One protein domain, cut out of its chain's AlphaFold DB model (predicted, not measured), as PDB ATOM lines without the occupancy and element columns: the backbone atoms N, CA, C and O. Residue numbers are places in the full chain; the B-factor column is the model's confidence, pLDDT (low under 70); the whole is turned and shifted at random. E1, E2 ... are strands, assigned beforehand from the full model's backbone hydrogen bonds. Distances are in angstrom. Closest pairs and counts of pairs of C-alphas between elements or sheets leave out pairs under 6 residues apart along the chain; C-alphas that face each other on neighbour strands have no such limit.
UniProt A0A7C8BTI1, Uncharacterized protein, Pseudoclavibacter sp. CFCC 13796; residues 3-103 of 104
ATOM      1  N   THR A   3     -32.377 -18.511 -36.552       85.75
ATOM      2  CA  THR A   3     -31.612 -17.299 -36.842       85.75
ATOM      3  C   THR A   3     -32.563 -16.143 -37.122       85.75
ATOM      4  O   THR A   3     -33.297 -16.178 -38.100       85.75
ATOM      5  N   LEU A   4     -32.572 -15.124 -36.269       86.06
ATOM      6  CA  LEU A   4     -33.341 -13.901 -36.476       86.06
ATOM      7  C   LEU A   4     -32.425 -12.810 -37.027       86.06
ATOM      8  O   LEU A   4     -31.475 -12.408 -36.361       86.06
ATOM      9  N   THR A   5     -32.734 -12.291 -38.205       88.31
ATOM     10  CA  THR A   5     -32.057 -11.126 -38.768       88.31
ATOM     11  C   THR A   5     -32.885  -9.876 -38.488       88.31
ATOM     12  O   THR A   5     -34.048  -9.788 -38.867       88.31
ATOM     13  N   VAL A   6     -32.287  -8.910 -37.803       86.69
ATOM     14  CA  VAL A   6     -32.870  -7.612 -37.478       86.69
ATOM     15  C   VAL A   6     -32.253  -6.564 -38.395       86.69
ATOM     16  O   VAL A   6     -31.052  -6.315 -38.337       86.69
ATOM     17  N   HIS A   7     -33.074  -5.944 -39.226       87.31
ATOM     18  CA  HIS A   7     -32.704  -4.804 -40.055       87.31
ATOM     19  C   HIS A   7     -33.084  -3.530 -39.309       87.31
ATOM     20  O   HIS A   7     -34.250  -3.375 -38.946       87.31
ATOM     21  N   VAL A   8     -32.134  -2.626 -39.077       84.50
ATOM     22  CA  VAL A   8     -32.454  -1.264 -38.629       84.50
ATOM     23  C   VAL A   8     -32.253  -0.313 -39.788       84.50
ATOM     24  O   VAL A   8     -31.153  -0.200 -40.338       84.50
ATOM     25  N   GLU A   9     -33.348   0.334 -40.157       83.31
ATOM     26  CA  GLU A   9     -33.375   1.403 -41.145       83.31
ATOM     27  C   GLU A   9     -33.441   2.744 -40.425       83.31
ATOM     28  O   GLU A   9     -34.141   2.845 -39.419       83.31
ATOM     29  N   ASP A  10     -32.810   3.762 -41.013       71.00
ATOM     30  CA  ASP A  10     -32.766   5.129 -40.478       71.00
ATOM     31  C   ASP A  10     -32.029   5.218 -39.124       71.00
ATOM     32  O   ASP A  10     -32.072   4.310 -38.300       71.00
ATOM     33  N   GLU A  11     -31.229   6.269 -38.935       74.25
ATOM     34  CA  GLU A  11     -30.430   6.509 -37.716       74.25
ATOM     35  C   GLU A  11     -29.675   5.281 -37.142       74.25
ATOM     36  O   GLU A  11     -29.342   5.217 -35.957       74.25
ATOM     37  N   ALA A  12     -29.301   4.319 -37.992       72.19
ATOM     38  CA  ALA A  12     -28.611   3.089 -37.599       72.19
ATOM     39  C   ALA A  12     -27.256   3.343 -36.908       72.19
ATOM     40  O   ALA A  12     -26.707   2.461 -36.251       72.19
ATOM     41  N   GLY A  13     -26.693   4.547 -37.055       73.19
ATOM     42  CA  GLY A  13     -25.509   4.994 -36.320       73.19
ATOM     43  C   GLY A  13     -25.734   5.254 -34.829       73.19
ATOM     44  O   GLY A  13     -24.760   5.217 -34.081       73.19
ATOM     45  N   ALA A  14     -26.973   5.486 -34.391       81.81
ATOM     46  CA  ALA A  14     -27.313   5.662 -32.980       81.81
ATOM     47  C   ALA A  14     -27.404   4.320 -32.234       81.81
ATOM     48  O   ALA A  14     -27.149   4.261 -31.029       81.81
ATOM     49  N   VAL A  15     -27.727   3.236 -32.948       83.44
ATOM     50  CA  VAL A  15     -27.867   1.891 -32.382       83.44
ATOM     51  C   VAL A  15     -26.495   1.249 -32.195       83.44
ATOM     52  O   VAL A  15     -25.775   0.971 -33.152       83.44
ATOM     53  N   GLN A  16     -26.151   0.958 -30.946       80.81
ATOM     54  CA  GLN A  16     -24.926   0.249 -30.573       80.81
ATOM     55  C   GLN A  16     -25.156  -1.250 -30.386       80.81
ATOM     56  O   GLN A  16     -24.285  -2.064 -30.691       80.81
ATOM     57  N   LYS A  17     -26.329  -1.640 -29.884       80.12
ATOM     58  CA  LYS A  17     -26.633  -3.042 -29.578       80.12
ATOM     59  C   LYS A  17     -28.097  -3.359 -29.852       80.12
ATOM     60  O   LYS A  17     -28.960  -2.505 -29.693       80.12
ATOM     61  N   VAL A  18     -28.370  -4.607 -30.225       82.19
ATOM     62  CA  VAL A  18     -29.729  -5.146 -30.328       82.19
ATOM     63  C   VAL A  18     -29.893  -6.223 -29.266       82.19
ATOM     64  O   VAL A  18     -29.055  -7.112 -29.131       82.19
ATOM     65  N   ARG A  19     -30.962  -6.141 -28.479       84.50
ATOM     66  CA  ARG A  19     -31.324  -7.173 -27.505       84.50
ATOM     67  C   ARG A  19     -32.575  -7.888 -27.994       84.50
ATOM     68  O   ARG A  19     -33.524  -7.234 -28.409       84.50
ATOM     69  N   VAL A  20     -32.562  -9.218 -27.958       82.88
ATOM     70  CA  VAL A  20     -33.697 -10.057 -28.356       82.88
ATOM     71  C   VAL A  20     -34.053 -10.960 -27.183       82.88
ATOM     72  O   VAL A  20     -33.213 -11.724 -26.720       82.88
ATOM     73  N   CYS A  21     -35.285 -10.875 -26.695       83.38
ATOM     74  CA  CYS A  21     -35.760 -11.669 -25.564       83.38
ATOM     75  C   CYS A  21     -37.005 -12.464 -25.950       83.38
ATOM     76  O   CYS A  21     -37.873 -11.961 -26.660       83.38
ATOM     77  N   GLY A  22     -37.093 -13.708 -25.479       82.44
ATOM     78  CA  GLY A  22     -38.298 -14.526 -25.619       82.44
ATOM     79  C   GLY A  22     -39.379 -14.154 -24.602       82.44
ATOM     80  O   GLY A  22     -39.092 -13.552 -23.570       82.44
ATOM     81  N   GLY A  23     -40.630 -14.512 -24.891       80.38
ATOM     82  CA  GLY A  23     -41.764 -14.352 -23.975       80.38
ATOM     83  C   GLY A  23     -42.231 -12.905 -23.798       80.38
ATOM     84  O   GLY A  23     -42.958 -12.599 -22.856       80.38
ATOM     85  N   GLY A  24     -41.810 -12.011 -24.694       79.38
ATOM     86  CA  GLY A  24     -42.220 -10.612 -24.722       79.38
ATOM     87  C   GLY A  24     -41.680  -9.742 -23.588       79.38
ATOM     88  O   GLY A  24     -42.205  -8.652 -23.379       79.38
ATOM     89  N   ASN A  25     -40.657 -10.194 -22.859       77.81
ATOM     90  CA  ASN A  25     -40.056  -9.422 -21.776       77.81
ATOM     91  C   ASN A  25     -38.534  -9.596 -21.733       77.81
ATOM     92  O   ASN A  25     -38.033 -10.720 -21.733       77.81
ATOM     93  N   CYS A  26     -37.805  -8.486 -21.629       75.38
ATOM     94  CA  CYS A  26     -36.378  -8.490 -21.329       75.38
ATOM     95  C   CYS A  26     -36.182  -8.204 -19.833       75.38
ATOM     96  O   CYS A  26     -36.635  -7.163 -19.366       75.38
ATOM     97  N   PRO A  27     -35.501  -9.071 -19.062       70.44
ATOM     98  CA  PRO A  27     -35.195  -8.751 -17.673       70.44
ATOM     99  C   PRO A  27     -34.286  -7.511 -17.583       70.44
ATOM    100  O   PRO A  27     -33.273  -7.435 -18.285       70.44
ATOM    101  N   ASP A  28     -34.617  -6.571 -16.689       62.50
ATOM    102  CA  ASP A  28     -33.808  -5.371 -16.386       62.50
ATOM    103  C   ASP A  28     -32.367  -5.727 -15.977       62.50
ATOM    104  O   ASP A  28     -31.413  -5.076 -16.397       62.50
ATOM    105  N   ASP A  29     -32.206  -6.815 -15.216       52.66
ATOM    106  CA  ASP A  29     -30.924  -7.296 -14.679       52.66
ATOM    107  C   ASP A  29     -30.286  -8.392 -15.547       52.66
ATOM    108  O   ASP A  29     -29.413  -9.129 -15.090       52.66
ATOM    109  N   ALA A  30     -30.722  -8.551 -16.805       51.00
ATOM    110  CA  ALA A  30     -30.057  -9.460 -17.730       51.00
ATOM    111  C   ALA A  30     -28.625  -8.958 -17.944       51.00
ATOM    112  O   ALA A  30     -28.364  -8.079 -18.769       51.00
ATOM    113  N   THR A  31     -27.703  -9.492 -17.143       46.66
ATOM    114  CA  THR A  31     -26.264  -9.319 -17.279       46.66
ATOM    115  C   THR A  31     -25.953  -9.579 -18.741       46.66
ATOM    116  O   THR A  31     -26.117 -10.690 -19.246       46.66
ATOM    117  N   LEU A  32     -25.583  -8.498 -19.429       50.22
ATOM    118  CA  LEU A  32     -25.561  -8.332 -20.885       50.22
ATOM    119  C   LEU A  32     -24.664  -9.320 -21.660       50.22
ATOM    120  O   LEU A  32     -24.517  -9.172 -22.877       50.22
ATOM    121  N   ASP A  33     -24.061 -10.264 -20.944       44.66
ATOM    122  CA  ASP A  33     -22.907 -11.079 -21.302       44.66
ATOM    123  C   ASP A  33     -23.136 -12.589 -21.069       44.66
ATOM    124  O   ASP A  33     -22.362 -13.407 -21.549       44.66
ATOM    125  N   VAL A  34     -24.199 -12.984 -20.350       38.41
ATOM    126  CA  VAL A  34     -24.441 -14.396 -19.965       38.41
ATOM    127  C   VAL A  34     -25.743 -14.981 -20.498       38.41
ATOM    128  O   VAL A  34     -25.962 -16.186 -20.369       38.41
ATOM    129  N   ASP A  35     -26.590 -14.168 -21.127       49.16
ATOM    130  CA  ASP A  35     -27.803 -14.672 -21.757       49.16
ATOM    131  C   ASP A  35     -27.509 -15.084 -23.215       49.16
ATOM    132  O   ASP A  35     -27.087 -14.243 -24.015       49.16
ATOM    133  N   PRO A  36     -27.725 -16.359 -23.595       47.44
ATOM    134  CA  PRO A  36     -27.470 -16.847 -24.951       47.44
ATOM    135  C   PRO A  36     -28.375 -16.203 -26.016       47.44
ATOM    136  O   PRO A  36     -28.182 -16.467 -27.201       47.44
ATOM    137  N   ASN A  37     -29.352 -15.381 -25.617       47.25
ATOM    138  CA  ASN A  37     -30.229 -14.623 -26.507       47.25
ATOM    139  C   ASN A  37     -29.785 -13.158 -26.685       47.25
ATOM    140  O   ASN A  37     -30.387 -12.419 -27.466       47.25
ATOM    141  N   ILE A  38     -28.717 -12.716 -26.013       51.84
ATOM    142  CA  ILE A  38     -28.149 -11.383 -26.229       51.84
ATOM    143  C   ILE A  38     -27.152 -11.444 -27.374       51.84
ATOM    144  O   ILE A  38     -26.121 -12.109 -27.310       51.84
ATOM    145  N   VAL A  39     -27.462 -10.710 -28.436       57.78
ATOM    146  CA  VAL A  39     -26.742 -10.820 -29.696       57.78
ATOM    147  C   VAL A  39     -26.088  -9.490 -30.003       57.78
ATOM    148  O   VAL A  39     -26.739  -8.478 -30.229       57.78
ATOM    149  N   SER A  40     -24.764  -9.515 -30.030       50.97
ATOM    150  CA  SER A  40     -23.968  -8.416 -30.564       50.97
ATOM    151  C   SER A  40     -23.667  -8.769 -32.015       50.97
ATOM    152  O   SER A  40     -23.122  -9.840 -32.276       50.97
ATOM    153  N   ALA A  41     -24.057  -7.922 -32.959       53.75
ATOM    154  CA  ALA A  41     -23.732  -8.118 -34.366       53.75
ATOM    155  C   ALA A  41     -23.029  -6.880 -34.910       53.75
ATOM    156  O   ALA A  41     -23.173  -5.778 -34.380       53.75
ATOM    157  N   GLU A  42     -22.236  -7.096 -35.950       50.78
ATOM    158  CA  GLU A  42     -21.416  -6.064 -36.565       50.78
ATOM    159  C   GLU A  42     -22.260  -5.237 -37.539       50.78
ATOM    160  O   GLU A  42     -22.936  -5.773 -38.418       50.78
ATOM    161  N   LYS A  43     -22.214  -3.912 -37.384       56.12
ATOM    162  CA  LYS A  43     -22.852  -2.957 -38.294       56.12
ATOM    163  C   LYS A  43     -22.329  -3.178 -39.720       56.12
ATOM    164  O   LYS A  43     -21.147  -2.968 -39.977       56.12
ATOM    165  N   SER A  44     -23.200  -3.581 -40.649       57.19
ATOM    166  CA  SER A  44     -22.798  -3.840 -42.041       57.19
ATOM    167  C   SER A  44     -22.547  -2.552 -42.844       57.19
ATOM    168  O   SER A  44     -21.656  -2.531 -43.691       57.19
ATOM    169  N   SER A  45     -23.291  -1.466 -42.584       58.50
ATOM    170  CA  SER A  45     -23.112  -0.143 -43.210       58.50
ATOM    171  C   SER A  45     -23.833   0.969 -42.429       58.50
ATOM    172  O   SER A  45     -24.629   0.688 -41.535       58.50
ATOM    173  N   ASP A  46     -23.547   2.239 -42.746       61.06
ATOM    174  CA  ASP A  46     -24.139   3.418 -42.090       61.06
ATOM    175  C   ASP A  46     -25.609   3.693 -42.446       61.06
ATOM    176  O   ASP A  46     -26.299   4.315 -41.644       61.06
ATOM    177  N   GLU A  47     -26.100   3.203 -43.588       62.97
ATOM    178  CA  GLU A  47     -27.483   3.445 -44.046       62.97
ATOM    179  C   GLU A  47     -28.460   2.318 -43.684       62.97
ATOM    180  O   GLU A  47     -29.642   2.561 -43.454       62.97
ATOM    181  N   VAL A  48     -27.961   1.082 -43.614       66.00
ATOM    182  CA  VAL A  48     -28.710  -0.095 -43.169       66.00
ATOM    183  C   VAL A  48     -27.771  -0.928 -42.323       66.00
ATOM    184  O   VAL A  48     -26.723  -1.388 -42.791       66.00
ATOM    185  N   ALA A  49     -28.154  -1.134 -41.074       78.94
ATOM    186  CA  ALA A  49     -27.431  -2.018 -40.190       78.94
ATOM    187  C   ALA A  49     -28.230  -3.309 -40.007       78.94
ATOM    188  O   ALA A  49     -29.458  -3.308 -39.912       78.94
ATOM    189  N   VAL A  50     -27.513  -4.427 -40.032       81.31
ATOM    190  CA  VAL A  50     -28.092  -5.766 -39.997       81.31
ATOM    191  C   VAL A  50     -27.494  -6.491 -38.807       81.31
ATOM    192  O   VAL A  50     -26.280  -6.673 -38.742       81.31
ATOM    193  N   TRP A  51     -28.344  -6.925 -37.879       82.00
ATOM    194  CA  TRP A  51     -27.950  -7.723 -36.725       82.00
ATOM    195  C   TRP A  51     -28.499  -9.133 -36.851       82.00
ATOM    196  O   TRP A  51     -29.642  -9.323 -37.244       82.00
ATOM    197  N   THR A  52     -27.696 -10.144 -36.530       80.69
ATOM    198  CA  THR A  52     -28.105 -11.548 -36.677       80.69
ATOM    199  C   THR A  52     -28.045 -12.268 -35.347       80.69
ATOM    200  O   THR A  52     -26.962 -12.518 -34.826       80.69
ATOM    201  N   ALA A  53     -29.212 -12.628 -34.823       78.50
ATOM    202  CA  ALA A  53     -29.400 -13.340 -33.574       78.50
ATOM    203  C   ALA A  53     -29.567 -14.841 -33.786       78.50
ATOM    204  O   ALA A  53     -30.344 -15.269 -34.630       78.50
ATOM    205  N   THR A  54     -28.859 -15.653 -33.000       79.88
ATOM    206  CA  THR A  54     -29.008 -17.113 -33.027       79.88
ATOM    207  C   THR A  54     -29.687 -17.575 -31.747       79.88
ATOM    208  O   THR A  54     -29.127 -17.465 -30.666       79.88
ATOM    209  N   LEU A  55     -30.896 -18.107 -31.880       76.88
ATOM    210  CA  LEU A  55     -31.774 -18.505 -30.788       76.88
ATOM    211  C   LEU A  55     -31.900 -20.031 -30.781       76.88
ATOM    212  O   LEU A  55     -32.047 -20.672 -31.826       76.88
ATOM    213  N   SER A  56     -31.832 -20.659 -29.609       73.81
ATOM    214  CA  SER A  56     -31.968 -22.121 -29.530       73.81
ATOM    215  C   SER A  56     -33.433 -22.553 -29.591       73.81
ATOM    216  O   SER A  56     -33.788 -23.361 -30.451       73.81
ATOM    217  N   TYR A  57     -34.258 -21.969 -28.720       72.62
ATOM    218  CA  TYR A  57     -35.696 -22.216 -28.595       72.62
ATOM    219  C   TYR A  57     -36.379 -20.918 -28.147       72.62
ATOM    220  O   TYR A  57     -36.619 -20.742 -26.954       72.62
ATOM    221  N   PRO A  58     -36.594 -19.961 -29.063       75.25
ATOM    222  CA  PRO A  58     -37.199 -18.695 -28.690       75.25
ATOM    223  C   PRO A  58     -38.667 -18.890 -28.286       75.25
ATOM    224  O   PRO A  58     -39.445 -19.480 -29.035       75.25
ATOM    225  N   GLU A  59     -39.044 -18.404 -27.102       82.50
ATOM    226  CA  GLU A  59     -40.447 -18.303 -26.692       82.50
ATOM    227  C   GLU A  59     -41.083 -17.099 -27.389       82.50
ATOM    228  O   GLU A  59     -40.578 -15.985 -27.272       82.50
ATOM    229  N   GLU A  60     -42.177 -17.296 -28.122       82.69
ATOM    230  CA  GLU A  60     -42.865 -16.208 -28.824       82.69
ATOM    231  C   GLU A  60     -43.960 -15.558 -27.952       82.69
ATOM    232  O   GLU A  60     -44.608 -16.258 -27.168       82.69
ATOM    233  N   PRO A  61     -44.225 -14.245 -28.105       88.50
ATOM    234  CA  PRO A  61     -43.568 -13.299 -29.019       88.50
ATOM    235  C   PRO A  61     -42.157 -12.900 -28.557       88.50
ATOM    236  O   PRO A  61     -41.832 -13.000 -27.375       88.50
ATOM    237  N   LEU A  62     -41.327 -12.418 -29.484       87.50
ATOM    238  CA  LEU A  62     -40.009 -11.874 -29.153       87.50
ATOM    239  C   LEU A  62     -40.088 -10.379 -28.889       87.50
ATOM    240  O   LEU A  62     -40.755  -9.655 -29.619       87.50
ATOM    241  N   LEU A  63     -39.362  -9.911 -27.882       89.31
ATOM    242  CA  LEU A  63     -39.113  -8.498 -27.645       89.31
ATOM    243  C   LEU A  63     -37.755  -8.131 -28.239       89.31
ATOM    244  O   LEU A  63     -36.738  -8.702 -27.847       89.31
ATOM    245  N   VAL A  64     -37.736  -7.198 -29.188       89.12
ATOM    246  CA  VAL A  64     -36.514  -6.675 -29.806       89.12
ATOM    247  C   VAL A  64     -36.316  -5.239 -29.338       89.12
ATOM    248  O   VAL A  64     -37.165  -4.391 -29.599       89.12
ATOM    249  N   GLN A  65     -35.204  -4.970 -28.657       88.94
ATOM    250  CA  GLN A  65     -34.821  -3.640 -28.183       88.94
ATOM    251  C   GLN A  65     -33.589  -3.141 -28.941       88.94
ATOM    252  O   GLN A  65     -32.583  -3.852 -29.040       88.94
ATOM    253  N   LEU A  66     -33.649  -1.906 -29.430       87.88
ATOM    254  CA  LEU A  66     -32.508  -1.169 -29.962       87.88
ATOM    255  C   LEU A  66     -31.889  -0.355 -28.828       87.88
ATOM    256  O   LEU A  66     -32.575   0.423 -28.171       87.88
ATOM    257  N   ILE A  67     -30.598  -0.545 -28.580       85.88
ATOM    258  CA  ILE A  67     -29.882   0.056 -27.454       85.88
ATOM    259  C   ILE A  67     -28.858   1.056 -27.988       85.88
ATOM    260  O   ILE A  67     -28.018   0.712 -28.829       85.88
ATOM    261  N   GLY A  68     -28.927   2.284 -27.478       85.25
ATOM    262  CA  GLY A  68     -28.022   3.381 -27.798       85.25
ATOM    263  C   GLY A  68     -26.659   3.266 -27.116       85.25
ATOM    264  O   GLY A  68     -26.415   2.403 -26.271       85.25
ATOM    265  N   SER A  69     -25.736   4.164 -27.466       81.19
ATOM    266  CA  SER A  69     -24.373   4.171 -26.909       81.19
ATOM    267  C   SER A  69     -24.291   4.463 -25.411       81.19
ATOM    268  O   SER A  69     -23.307   4.111 -24.767       81.19
ATOM    269  N   ASP A  70     -25.305   5.121 -24.866       81.44
ATOM    270  CA  ASP A  70     -25.459   5.421 -23.445       81.44
ATOM    271  C   ASP A  70     -26.155   4.286 -22.670       81.44
ATOM    272  O   ASP A  70     -26.335   4.386 -21.459       81.44
ATOM    273  N   GLY A  71     -26.528   3.197 -23.354       78.81
ATOM    274  CA  GLY A  71     -27.263   2.075 -22.774       78.81
ATOM    275  C   GLY A  71     -28.771   2.307 -22.668       78.81
ATOM    276  O   GLY A  71     -29.466   1.441 -22.139       78.81
ATOM    277  N   SER A  72     -29.282   3.436 -23.168       84.81
ATOM    278  CA  SER A  72     -30.720   3.691 -23.247       84.81
ATOM    279  C   SER A  72     -31.385   2.806 -24.304       84.81
ATOM    280  O   SER A  72     -30.767   2.427 -25.301       84.81
ATOM    281  N   VAL A  73     -32.654   2.460 -24.083       87.31
ATOM    282  CA  VAL A  73     -33.487   1.821 -25.107       87.31
ATOM    283  C   VAL A  73     -34.000   2.924 -26.026       87.31
ATOM    284  O   VAL A  73     -34.739   3.798 -25.577       87.31
ATOM    285  N   LEU A  74     -33.572   2.893 -27.286       88.38
ATOM    286  CA  LEU A  74     -34.015   3.822 -28.326       88.38
ATOM    287  C   LEU A  74     -35.398   3.424 -28.844       88.38
ATOM    288  O   LEU A  74     -36.275   4.267 -28.968       88.38
ATOM    289  N   GLU A  75     -35.595   2.125 -29.068       89.62
ATOM    290  CA  GLU A  75     -36.845   1.552 -29.565       89.62
ATOM    291  C   GLU A  75     -37.025   0.144 -29.003       89.62
ATOM    292  O   GLU A  75     -36.058  -0.602 -28.818       89.62
ATOM    293  N   GLU A  76     -38.274  -0.240 -28.759       89.75
ATOM    294  CA  GLU A  76     -38.650  -1.580 -28.328       89.75
ATOM    295  C   GLU A  76     -39.866  -2.067 -29.112       89.75
ATOM    296  O   GLU A  76     -40.879  -1.376 -29.223       89.75
ATOM    297  N   ARG A  77     -39.794  -3.302 -29.617       90.75
ATOM    298  CA  ARG A  77     -40.885  -3.892 -30.382       90.75
ATOM    299  C   ARG A  77     -41.117  -5.353 -30.056       90.75
ATOM    300  O   ARG A  77     -40.210  -6.178 -30.142       90.75
ATOM    301  N   LEU A  78     -42.377  -5.681 -29.790       91.69
ATOM    302  CA  LEU A  78     -42.854  -7.058 -29.819       91.69
ATOM    303  C   LEU A  78     -43.028  -7.514 -31.269       91.69
ATOM    304  O   LEU A  78     -43.765  -6.898 -32.041       91.69
ATOM    305  N   VAL A  79     -42.359  -8.603 -31.631       89.62
ATOM    306  CA  VAL A  79     -42.396  -9.209 -32.960       89.62
ATOM    307  C   VAL A  79     -42.762 -10.688 -32.858       89.62
ATOM    308  O   VAL A  79     -42.379 -11.387 -31.921       89.62
ATOM    309  N   SER A  80     -43.492 -11.175 -33.856       89.38
ATOM    310  CA  SER A  80     -43.737 -12.602 -34.079       89.38
ATOM    311  C   SER A  80     -43.059 -12.965 -35.398       89.38
ATOM    312  O   SER A  80     -43.637 -12.700 -36.455       89.38
ATOM    313  N   PRO A  81     -41.794 -13.423 -35.368       86.94
ATOM    314  CA  PRO A  81     -41.024 -13.639 -36.583       86.94
ATOM    315  C   PRO A  81     -41.647 -14.732 -37.458       86.94
ATOM    316  O   PRO A  81     -42.023 -15.797 -36.977       86.94
ATOM    317  N   ASP A  82     -41.714 -14.493 -38.768       88.69
ATOM    318  CA  ASP A  82     -42.180 -15.498 -39.729       88.69
ATOM    319  C   ASP A  82     -41.053 -16.502 -40.017       88.69
ATOM    320  O   ASP A  82     -40.262 -16.340 -40.946       88.69
ATOM    321  N   TRP A  83     -40.939 -17.524 -39.169       87.62
ATOM    322  CA  TRP A  83     -39.883 -18.529 -39.267       87.62
ATOM    323  C   TRP A  83     -39.996 -19.370 -40.542       87.62
ATOM    324  O   TRP A  83     -40.951 -20.121 -40.756       87.62
ATOM    325  N   ARG A  84     -38.955 -19.313 -41.372       88.00
ATOM    326  CA  ARG A  84     -38.797 -20.121 -42.583       88.00
ATOM    327  C   ARG A  84     -37.723 -21.172 -42.381       88.00
ATOM    328  O   ARG A  84     -36.609 -20.854 -41.984       88.00
ATOM    329  N   LEU A  85     -38.032 -22.430 -42.692       86.19
ATOM    330  CA  LEU A  85     -37.036 -23.501 -42.677       86.19
ATOM    331  C   LEU A  85     -35.950 -23.218 -43.723       86.19
ATOM    332  O   LEU A  85     -36.248 -23.058 -44.905       86.19
ATOM    333  N   THR A  86     -34.693 -23.182 -43.290       83.19
ATOM    334  CA  THR A  86     -33.520 -22.956 -44.151       83.19
ATOM    335  C   THR A  86     -32.755 -24.241 -44.461       83.19
ATOM    336  O   THR A  86     -31.825 -24.244 -45.263       83.19
ATOM    337  N   GLY A  87     -33.157 -25.359 -43.860       73.50
ATOM    338  CA  GLY A  87     -32.596 -26.684 -44.104       73.50
ATOM    339  C   GLY A  87     -33.315 -27.746 -43.279       73.50
ATOM    340  O   GLY A  87     -34.207 -27.425 -42.506       73.50
ATOM    341  N   GLY A  88     -32.924 -29.015 -43.418       64.56
ATOM    342  CA  GLY A  88     -33.582 -30.138 -42.737       64.56
ATOM    343  C   GLY A  88     -34.875 -30.601 -43.419       64.56
ATOM    344  O   GLY A  88     -35.363 -29.985 -44.362       64.56
ATOM    345  N   ASN A  89     -35.411 -31.739 -42.979       60.88
ATOM    346  CA  ASN A  89     -36.697 -32.266 -43.435       60.88
ATOM    347  C   ASN A  89     -37.794 -31.975 -42.398       60.88
ATOM    348  O   ASN A  89     -37.526 -31.893 -41.200       60.88
ATOM    349  N   GLU A  90     -39.048 -31.880 -42.853       58.00
ATOM    350  CA  GLU A  90     -40.228 -31.574 -42.015       58.00
ATOM    351  C   GLU A  90     -40.366 -32.508 -40.800       58.00
ATOM    352  O   GLU A  90     -40.942 -32.148 -39.780       58.00
ATOM    353  N   ARG A  91     -39.800 -33.717 -40.895       59.03
ATOM    354  CA  ARG A  91     -39.877 -34.755 -39.868       59.03
ATOM    355  C   ARG A  91     -39.005 -34.483 -38.635       59.03
ATOM    356  O   ARG A  91     -39.328 -35.004 -37.573       59.03
ATOM    357  N   CYS A  92     -37.916 -33.723 -38.757       63.84
ATOM    358  CA  CYS A  92     -36.971 -33.514 -37.651       63.84
ATOM    359  C   CYS A  92     -36.951 -32.084 -37.105       63.84
ATOM    360  O   CYS A  92     -36.310 -31.859 -36.083       63.84
ATOM    361  N   GLY A  93     -37.659 -31.145 -37.741       62.59
ATOM    362  CA  GLY A  93     -37.483 -29.723 -37.460       62.59
ATOM    363  C   GLY A  93     -36.100 -29.273 -37.937       62.59
ATOM    364  O   GLY A  93     -35.063 -29.804 -37.545       62.59
ATOM    365  N   GLY A  94     -36.073 -28.337 -38.871       69.94
ATOM    366  CA  GLY A  94     -34.834 -27.831 -39.444       69.94
ATOM    367  C   GLY A  94     -34.312 -26.583 -38.745       69.94
ATOM    368  O   GLY A  94     -35.031 -25.993 -37.934       69.94
ATOM    369  N   PRO A  95     -33.090 -26.122 -39.071       77.06
ATOM    370  CA  PRO A  95     -32.760 -24.722 -38.857       77.06
ATOM    371  C   PRO A  95     -33.823 -23.840 -39.523       77.06
ATOM    372  O   PRO A  95     -34.300 -24.139 -40.622       77.06
ATOM    373  N   ALA A  96     -34.202 -22.775 -38.828       84.44
ATOM    374  CA  ALA A  96     -35.154 -21.794 -39.321       84.44
ATOM    375  C   ALA A  96     -34.522 -20.407 -39.286       84.44
ATOM    376  O   ALA A  96     -33.686 -20.134 -38.427       84.44
ATOM    377  N   ALA A  97     -34.921 -19.537 -40.204       87.44
ATOM    378  CA  ALA A  97     -34.548 -18.137 -40.198       87.44
ATOM    379  C   ALA A  97     -35.787 -17.253 -40.307       87.44
ATOM    380  O   ALA A  97     -36.766 -17.635 -40.945       87.44
ATOM    381  N   ALA A  98     -35.736 -16.086 -39.683       88.69
ATOM    382  CA  ALA A  98     -36.748 -15.054 -39.815       88.69
ATOM    383  C   ALA A  98     -36.075 -13.689 -39.914       88.69
ATOM    384  O   ALA A  98     -34.957 -13.504 -39.432       88.69
ATOM    385  N   GLU A  99     -36.771 -12.732 -40.511       89.44
ATOM    386  CA  GLU A  99     -36.278 -11.370 -40.681       89.44
ATOM    387  C   GLU A  99     -37.290 -10.382 -40.107       89.44
ATOM    388  O   GLU A  99     -38.501 -10.548 -40.275       89.44
ATOM    389  N   VAL A 100     -36.800  -9.355 -39.418       88.62
ATOM    390  CA  VAL A 100     -37.613  -8.265 -38.874       88.62
ATOM    391  C   VAL A 100     -36.941  -6.934 -39.145       88.62
ATOM    392  O   VAL A 100     -35.717  -6.837 -39.130       88.62
ATOM    393  N   THR A 101     -37.747  -5.900 -39.355       88.69
ATOM    394  CA  THR A 101     -37.256  -4.541 -39.584       88.69
ATOM    395  C   THR A 101     -37.748  -3.618 -38.478       88.69
ATOM    396  O   THR A 101     -38.943  -3.595 -38.154       88.69
ATOM    397  N   LEU A 102     -36.818  -2.871 -37.890       85.25
ATOM    398  CA  LEU A 102     -37.056  -1.862 -36.866       85.25
ATOM    399  C   LEU A 102     -36.503  -0.511 -37.325       85.25
ATOM    400  O   LEU A 102     -35.654  -0.438 -38.212       85.25
ATOM    401  N   ARG A 103     -37.025   0.555 -36.722       82.88
ATOM    402  CA  ARG A 103     -36.594   1.936 -36.937       82.88
ATOM    403  C   ARG A 103     -36.565   2.608 -35.563       82.88
ATOM    404  O   ARG A 103     -37.572   2.466 -34.872       82.88
TER     405      ARG A 103
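AT A GLANCE: This is residues 3 to 103 of the 104 residues of an uncharacterized protein of Pseudoclavibacter sp. CFCC 13796 (UniProt A0A7C8BTI1). What shape do these atoms make? Two twisted three-stranded sheets, E3 E1 E6 and E2 E4 E5, are stacked face to face as a sandwich, their strands crossed at 41 degrees; the long link from E5 to E6 reaches out along the longest axis, and the link from E2 to E3 folds back beside E2. What is it built of? The printed part has 101 residues with six named strands, E1 to E6 in order, and no named helix; the class is all strand, though under half of the residues, 43, are in named elements. The first sheet is mixed and the second all antiparallel. How large is it? It is compact, with a radius of gyration of the C-alphas of 13.7 A and spans of 45 by 31 by 21 A.

IN THESE COORDINATES: Where does the first strand begin? E1, residues 3 to 9, begins with C-alpha 3 at (-31.612, -17.299, -36.842) and is 19.3 A long. Which strands follow? E2 is residues 15 to 21, 17.1 A; E3, the longest by residues, is 48 to 55, 22.4 A, from C-alpha 48 at (-28.710, -0.095, -43.169). E4 is residues 62 to 68, 19.4 A, and E5 is 73 to 79, 16.2 A. Where does the last strand end? E6, residues 96 to 102, 20.2 A, ends with C-alpha 102 at (-37.056, -1.862, -36.866).

HOW THE PARTS SIT: How is E1 paired? E1 is the inner strand between edge strands E3 and E6. It is antiparallel to E3, with N 6 and O 51 2.7 A apart, and parallel to E6, with N 5 and O 98 2.8 A apart, both within hydrogen-bond range. How is the other sheet paired? E4 is its inner strand, antiparallel to E2, with N 65 and O 19 2.8 A apart, and E4 and E5 form a hairpin, with N 64 and O 77 2.8 A apart, both again within hydrogen-bond range. How do the sheets face? The facing parts are 10.0 A centre to centre, with best planes 15 degrees apart; the closest C-alphas of E2 and E3 are those of Val 18 and Trp 51, 7.1 A.

THE WHOLE: How far does it reach? The two C-alphas farthest apart, those of Asp 70 and Arg 91, are 45.7 A apart. Which links are long? E2 to E3 has 26 residues between them, of which 38 to 39 pair antiparallel with residues 18 to 19 of E2; E5 to E6 has 16. Is anything missing or unsure? The printed part has no cut; its mean pLDDT is 75.5, and residues 28 to 48 and 88 to 94 of this model are under 70.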